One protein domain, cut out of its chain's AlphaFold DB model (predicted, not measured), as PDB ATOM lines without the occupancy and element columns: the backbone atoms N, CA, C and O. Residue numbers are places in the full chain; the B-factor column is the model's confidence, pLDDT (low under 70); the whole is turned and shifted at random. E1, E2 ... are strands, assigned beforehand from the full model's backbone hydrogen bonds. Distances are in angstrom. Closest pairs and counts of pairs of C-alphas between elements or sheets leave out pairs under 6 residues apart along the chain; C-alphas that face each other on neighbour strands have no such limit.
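AT A GLANCE: This is residues 168 to 212 of the 627 residues of an uncharacterized protein of Alcanivorax sp (UniProt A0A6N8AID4). Look for a single twisted sheet of four antiparallel strands, made of two hairpins side by side, with no named helix on either face. The strands run along the long axis; the turn of residues 197 to 201 lies at one end and the last residues, 209 to 212, at the other, while residues 186 to 190 cross from one edge of the sheet to the other. The printed part has 45 residues with four named strands, E1, E2, E3 and E4 along the chain, and the sheet's order is E2, E1, E4, E3. The class is all strand. The whole is only just compact, close to loose, with a radius of gyration of the C-alphas of 11.1 A, and it is a rod with spans of 37 by 17 by 13 A.

HOW THE PARTS SIT: Begin with the two inner strands, E1 of residues 172 to 177 and E4 of residues 202 to 208. They are antiparallel neighbours at 168 degrees between their directions; N 174 and O 205 are within hydrogen-bond range at 2.8 A, and the C-alphas of Leu 175 and Leu 204 face each other at 4.7 A. Move to one edge and you find E2, residues 180 to 185, antiparallel to E1 at 164 degrees, with N 175 and O 183 at 2.8 A. At the other edge is E3, residues 191 to 196, antiparallel to E4 at 161 degrees, with N 195 and O 204 at 2.8 A. E1 and E2 form a hairpin, and E3 and E4 form another. The edge strands E2 and E3 are apart, although they follow each other in the chain.

IN THESE COORDINATES: Find C-alpha 172 at (-14.499, 21.958, -24.061); from there E1 runs 17.1 A to C-alpha 177 at (-20.939, 12.495, -36.759). E2 returns from Leu 180 to Arg 185 over 14.8 A. E3 runs from Ala 191 to Ser 196, 17.4 A. E4, the longest strand with 7 residues, covers 19.7 A from Phe 202 to C-alpha 208 at (-11.485, 27.805, -25.542).

THE WHOLE: The C-alphas farthest apart are those of Gly 199 and Pro 212, 37.0 A. From edge to edge the strands' lines turn by 44 degrees; the sheet is twisted, its C-alphas lying up to 4.5 A off the best plane. The three links between the strands are tight, and the printed part has no cut. The mean pLDDT of the printed part is 79.4; look for values under 70 at residues 179 to 180, 187 to 189 and 199 to 200.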
ATOM      1  N   PRO A 168      -5.823  23.743 -23.825       84.38
ATOM      2  CA  PRO A 168      -5.830  24.656 -22.689       84.38
ATOM      3  C   PRO A 168      -6.737  24.158 -21.555       84.38
ATOM      4  O   PRO A 168      -7.765  23.520 -21.791       84.38
ATOM      5  N   GLN A 169      -6.380  24.482 -20.311       81.56
ATOM      6  CA  GLN A 169      -7.238  24.175 -19.166       81.56
ATOM      7  C   GLN A 169      -8.593  24.879 -19.308       81.56
ATOM      8  O   GLN A 169      -8.655  26.048 -19.688       81.56
ATOM      9  N   GLY A 170      -9.671  24.157 -19.005       79.75
ATOM     10  CA  GLY A 170     -11.040  24.661 -19.139       79.75
ATOM     11  C   GLY A 170     -11.599  24.632 -20.565       79.75
ATOM     12  O   GLY A 170     -12.717  25.088 -20.768       79.75
ATOM     13  N   SER A 171     -10.868  24.100 -21.551       85.69
ATOM     14  CA  SER A 171     -11.419  23.875 -22.891       85.69
ATOM     15  C   SER A 171     -12.508  22.802 -22.897       85.69
ATOM     16  O   SER A 171     -12.397  21.792 -22.199       85.69
ATOM     17  N   ALA A 172     -13.514  22.988 -23.753       86.25
ATOM     18  CA  ALA A 172     -14.499  21.958 -24.061       86.25
ATOM     19  C   ALA A 172     -14.362  21.454 -25.494       86.25
ATOM     20  O   ALA A 172     -14.121  22.224 -26.419       86.25
ATOM     21  N   LEU A 173     -14.518  20.149 -25.669       88.81
ATOM     22  CA  LEU A 173     -14.393  19.440 -26.930       88.81
ATOM     23  C   LEU A 173     -15.662  18.632 -27.184       88.81
ATOM     24  O   LEU A 173     -16.039  17.799 -26.363       88.81
ATOM     25  N   THR A 174     -16.241  18.807 -28.365       87.38
ATOM     26  CA  THR A 174     -17.350  17.997 -28.866       87.38
ATOM     27  C   THR A 174     -16.941  17.365 -30.190       87.38
ATOM     28  O   THR A 174     -16.567  18.070 -31.125       87.38
ATOM     29  N   LEU A 175     -17.011  16.040 -30.277       86.44
ATOM     30  CA  LEU A 175     -16.867  15.285 -31.517       86.44
ATOM     31  C   LEU A 175     -18.239  14.740 -31.911       86.44
ATOM     32  O   LEU A 175     -18.853  14.028 -31.118       86.44
ATOM     33  N   SER A 176     -18.696  15.030 -33.123       84.06
ATOM     34  CA  SER A 176     -19.962  14.527 -33.660       84.06
ATOM     35  C   SER A 176     -19.806  13.903 -35.046       84.06
ATOM     36  O   SER A 176     -18.834  14.164 -35.756       84.06
ATOM     37  N   GLN A 177     -20.762  13.061 -35.426       80.75
ATOM     38  CA  GLN A 177     -20.939  12.495 -36.759       80.75
ATOM     39  C   GLN A 177     -22.382  12.770 -37.210       80.75
ATOM     40  O   GLN A 177     -23.311  12.166 -36.686       80.75
ATOM     41  N   GLY A 178     -22.589  13.683 -38.164       73.31
ATOM     42  CA  GLY A 178     -23.939  14.205 -38.431       73.31
ATOM     43  C   GLY A 178     -24.542  14.814 -37.158       73.31
ATOM     44  O   GLY A 178     -23.871  15.611 -36.497       73.31
ATOM     45  N   ASP A 179     -25.744  14.371 -36.785       62.62
ATOM     46  CA  ASP A 179     -26.449  14.803 -35.565       62.62
ATOM     47  C   ASP A 179     -26.034  14.006 -34.310       62.62
ATOM     48  O   ASP A 179     -26.408  14.324 -33.179       62.62
ATOM     49  N   LEU A 180     -25.227  12.953 -34.479       62.31
ATOM     50  CA  LEU A 180     -24.764  12.103 -33.388       62.31
ATOM     51  C   LEU A 180     -23.567  12.751 -32.681       62.31
ATOM     52  O   LEU A 180     -22.466  12.772 -33.225       62.31
ATOM     53  N   THR A 181     -23.737  13.228 -31.445       73.62
ATOM     54  CA  THR A 181     -22.589  13.574 -30.590       73.62
ATOM     55  C   THR A 181     -21.956  12.292 -30.057       73.62
ATOM     56  O   THR A 181     -22.589  11.520 -29.344       73.62
ATOM     57  N   LEU A 182     -20.698  12.061 -30.422       70.31
ATOM     58  CA  LEU A 182     -19.939  10.873 -30.037       70.31
ATOM     59  C   LEU A 182     -19.286  11.055 -28.681       70.31
ATOM     60  O   LEU A 182     -19.277  10.141 -27.861       70.31
ATOM     61  N   ILE A 183     -18.689  12.229 -28.481       77.12
ATOM     62  CA  ILE A 183     -17.932  12.572 -27.284       77.12
ATOM     63  C   ILE A 183     -18.155  14.047 -26.995       77.12
ATOM     64  O   ILE A 183     -17.982  14.887 -27.879       77.12
ATOM     65  N   ARG A 184     -18.441  14.359 -25.736       76.75
ATOM     66  CA  ARG A 184     -18.404  15.710 -25.185       76.75
ATOM     67  C   ARG A 184     -17.514  15.703 -23.944       76.75
ATOM     68  O   ARG A 184     -17.636  14.826 -23.096       76.75
ATOM     69  N   ARG A 185     -16.584  16.649 -23.852       76.00
ATOM     70  CA  ARG A 185     -15.681  16.835 -22.706       76.00
ATOM     71  C   ARG A 185     -15.592  18.312 -22.354       76.00
ATOM     72  O   ARG A 185     -15.493  19.129 -23.259       76.00
ATOM     73  N   GLY A 186     -15.532  18.630 -21.062       70.88
ATOM     74  CA  GLY A 186     -15.423  20.007 -20.564       70.88
ATOM     75  C   GLY A 186     -16.753  20.774 -20.575       70.88
ATOM     76  O   GLY A 186     -17.767  20.269 -21.049       70.88
ATOM     77  N   GLN A 187     -16.750  21.989 -20.022       62.69
ATOM     78  CA  GLN A 187     -17.922  22.874 -19.963       62.69
ATOM     79  C   GLN A 187     -17.907  23.895 -21.108       62.69
ATOM     80  O   GLN A 187     -16.850  24.407 -21.469       62.69
ATOM     81  N   THR A 188     -19.075  24.233 -21.655       60.16
ATOM     82  CA  THR A 188     -19.287  25.084 -22.847       60.16
ATOM     83  C   THR A 188     -18.962  26.580 -22.662       60.16
ATOM     84  O   THR A 188     -19.490  27.429 -23.375       60.16
ATOM     85  N   GLY A 189     -18.065  26.934 -21.739       59.31
ATOM     86  CA  GLY A 189     -17.656  28.315 -21.499       59.31
ATOM     87  C   GLY A 189     -16.574  28.792 -22.473       59.31
ATOM     88  O   GLY A 189     -15.442  28.317 -22.425       59.31
ATOM     89  N   GLY A 190     -16.890  29.779 -23.315       71.56
ATOM     90  CA  GLY A 190     -15.903  30.508 -24.122       71.56
ATOM     91  C   GLY A 190     -16.190  30.530 -25.622       71.56
ATOM     92  O   GLY A 190     -17.227  30.068 -26.091       71.56
ATOM     93  N   ALA A 191     -15.252  31.092 -26.386       82.25
ATOM     94  CA  ALA A 191     -15.372  31.168 -27.836       82.25
ATOM     95  C   ALA A 191     -15.171  29.779 -28.455       82.25
ATOM     96  O   ALA A 191     -14.181  29.100 -28.163       82.25
ATOM     97  N   SER A 192     -16.103  29.362 -29.311       87.50
ATOM     98  CA  SER A 192     -16.095  28.046 -29.942       87.50
ATOM     99  C   SER A 192     -15.822  28.121 -31.441       87.50
ATOM    100  O   SER A 192     -16.120  29.108 -32.115       87.50
ATOM    101  N   ALA A 193     -15.216  27.064 -31.972       88.88
ATOM    102  CA  ALA A 193     -15.012  26.889 -33.399       88.88
ATOM    103  C   ALA A 193     -15.200  25.425 -33.789       88.88
ATOM    104  O   ALA A 193     -14.726  24.525 -33.092       88.88
ATOM    105  N   THR A 194     -15.838  25.203 -34.936       89.44
ATOM    106  CA  THR A 194     -16.089  23.871 -35.493       89.44
ATOM    107  C   THR A 194     -15.269  23.651 -36.759       89.44
ATOM    108  O   THR A 194     -15.157  24.540 -37.605       89.44
ATOM    109  N   ALA A 195     -14.695  22.458 -36.894       89.38
ATOM    110  CA  ALA A 195     -13.952  22.017 -38.066       89.38
ATOM    111  C   ALA A 195     -14.323  20.575 -38.430       89.38
ATOM    112  O   ALA A 195     -14.422  19.710 -37.560       89.38
ATOM    113  N   SER A 196     -14.492  20.301 -39.722       88.06
ATOM    114  CA  SER A 196     -14.820  18.962 -40.222       88.06
ATOM    115  C   SER A 196     -13.559  18.181 -40.587       88.06
ATOM    116  O   SER A 196     -12.640  18.707 -41.227       88.06
ATOM    117  N   ALA A 197     -13.504  16.907 -40.205       83.44
ATOM    118  CA  ALA A 197     -12.396  16.025 -40.539       83.44
ATOM    119  C   ALA A 197     -12.439  15.642 -42.025       83.44
ATOM    120  O   ALA A 197     -13.422  15.094 -42.520       83.44
ATOM    121  N   ARG A 198     -11.352  15.897 -42.766       74.75
ATOM    122  CA  ARG A 198     -11.295  15.532 -44.191       74.75
ATOM    123  C   ARG A 198     -11.332  14.015 -44.359       74.75
ATOM    124  O   ARG A 198     -10.471  13.318 -43.830       74.75
ATOM    125  N   GLY A 199     -12.273  13.530 -45.165       63.00
ATOM    126  CA  GLY A 199     -12.395  12.108 -45.484       63.00
ATOM    127  C   GLY A 199     -13.191  11.296 -44.463       63.00
ATOM    128  O   GLY A 199     -13.125  10.076 -44.514       63.00
ATOM    129  N   GLY A 200     -13.942  11.916 -43.551       67.50
ATOM    130  CA  GLY A 200     -14.899  11.221 -42.687       67.50
ATOM    131  C   GLY A 200     -16.076  12.130 -42.324       67.50
ATOM    132  O   GLY A 200     -15.959  13.344 -42.466       67.50
ATOM    133  N   PRO A 201     -17.205  11.584 -41.846       74.56
ATOM    134  CA  PRO A 201     -18.402  12.365 -41.520       74.56
ATOM    135  C   PRO A 201     -18.298  13.120 -40.176       74.56
ATOM    136  O   PRO A 201     -19.317  13.436 -39.572       74.56
ATOM    137  N   PHE A 202     -17.081  13.374 -39.681       83.25
ATOM    138  CA  PHE A 202     -16.851  13.868 -38.325       83.25
ATOM    139  C   PHE A 202     -16.713  15.386 -38.277       83.25
ATOM    140  O   PHE A 202     -15.899  15.965 -38.999       83.25
ATOM    141  N   ASN A 203     -17.438  16.008 -37.355       86.44
ATOM    142  CA  ASN A 203     -17.305  17.409 -36.990       86.44
ATOM    143  C   ASN A 203     -16.702  17.513 -35.591       86.44
ATOM    144  O   ASN A 203     -17.072  16.783 -34.675       86.44
ATOM    145  N   LEU A 204     -15.748  18.422 -35.432       89.31
ATOM    146  CA  LEU A 204     -15.059  18.671 -34.179       89.31
ATOM    147  C   LEU A 204     -15.277  20.124 -33.780       89.31
ATOM    148  O   LEU A 204     -14.804  21.030 -34.462       89.31
ATOM    149  N   THR A 205     -15.967  20.333 -32.668       89.25
ATOM    150  CA  THR A 205     -16.180  21.644 -32.057       89.25
ATOM    151  C   THR A 205     -15.288  21.774 -30.834       89.25
ATOM    152  O   THR A 205     -15.297  20.913 -29.958       89.25
ATOM    153  N   LEU A 206     -14.519  22.853 -30.765       91.38
ATOM    154  CA  LEU A 206     -13.662  23.168 -29.630       91.38
ATOM    155  C   LEU A 206     -14.027  24.548 -29.088       91.38
ATOM    156  O   LEU A 206     -14.025  25.514 -29.846       91.38
ATOM    157  N   ALA A 207     -14.298  24.638 -27.790       89.50
ATOM    158  CA  ALA A 207     -14.439  25.884 -27.051       89.50
ATOM    159  C   ALA A 207     -13.182  26.143 -26.217       89.50
ATOM    160  O   ALA A 207     -12.679  25.252 -25.524       89.50
ATOM    161  N   VAL A 208     -12.660  27.366 -26.299       89.62
ATOM    162  CA  VAL A 208     -11.485  27.805 -25.542       89.62
ATOM    163  C   VAL A 208     -11.887  28.993 -24.664       89.62
ATOM    164  O   VAL A 208     -12.432  29.971 -25.188       89.62
ATOM    165  N   PRO A 209     -11.634  28.944 -23.343       85.88
ATOM    166  CA  PRO A 209     -11.932  30.069 -22.468       85.88
ATOM    167  C   PRO A 209     -10.996  31.256 -22.766       85.88
ATOM    168  O   PRO A 209      -9.818  31.048 -23.078       85.88
ATOM    169  N   PRO A 210     -11.481  32.510 -22.666       84.56
ATOM    170  CA  PRO A 210     -10.628  33.683 -22.809       84.56
ATOM    171  C   PRO A 210      -9.585  33.727 -21.692       84.56
ATOM    172  O   PRO A 210      -9.887  33.477 -20.524       84.56
ATOM    173  N   ALA A 211      -8.342  34.053 -22.050       80.56
ATOM    174  CA  ALA A 211      -7.274  34.187 -21.068       80.56
ATOM    175  C   ALA A 211      -7.589  35.339 -20.093       80.56
ATOM    176  O   ALA A 211      -8.051  36.398 -20.533       80.56
ATOM    177  N   PRO A 212      -7.323  35.175 -18.783       74.06
ATOM    178  CA  PRO A 212      -7.519  36.256 -17.830       74.06
ATOM    179  C   PRO A 212      -6.612  37.448 -18.181       74.06
ATOM    180  O   PRO A 212      -5.480  37.250 -18.643       74.06
TER     181      PRO A 212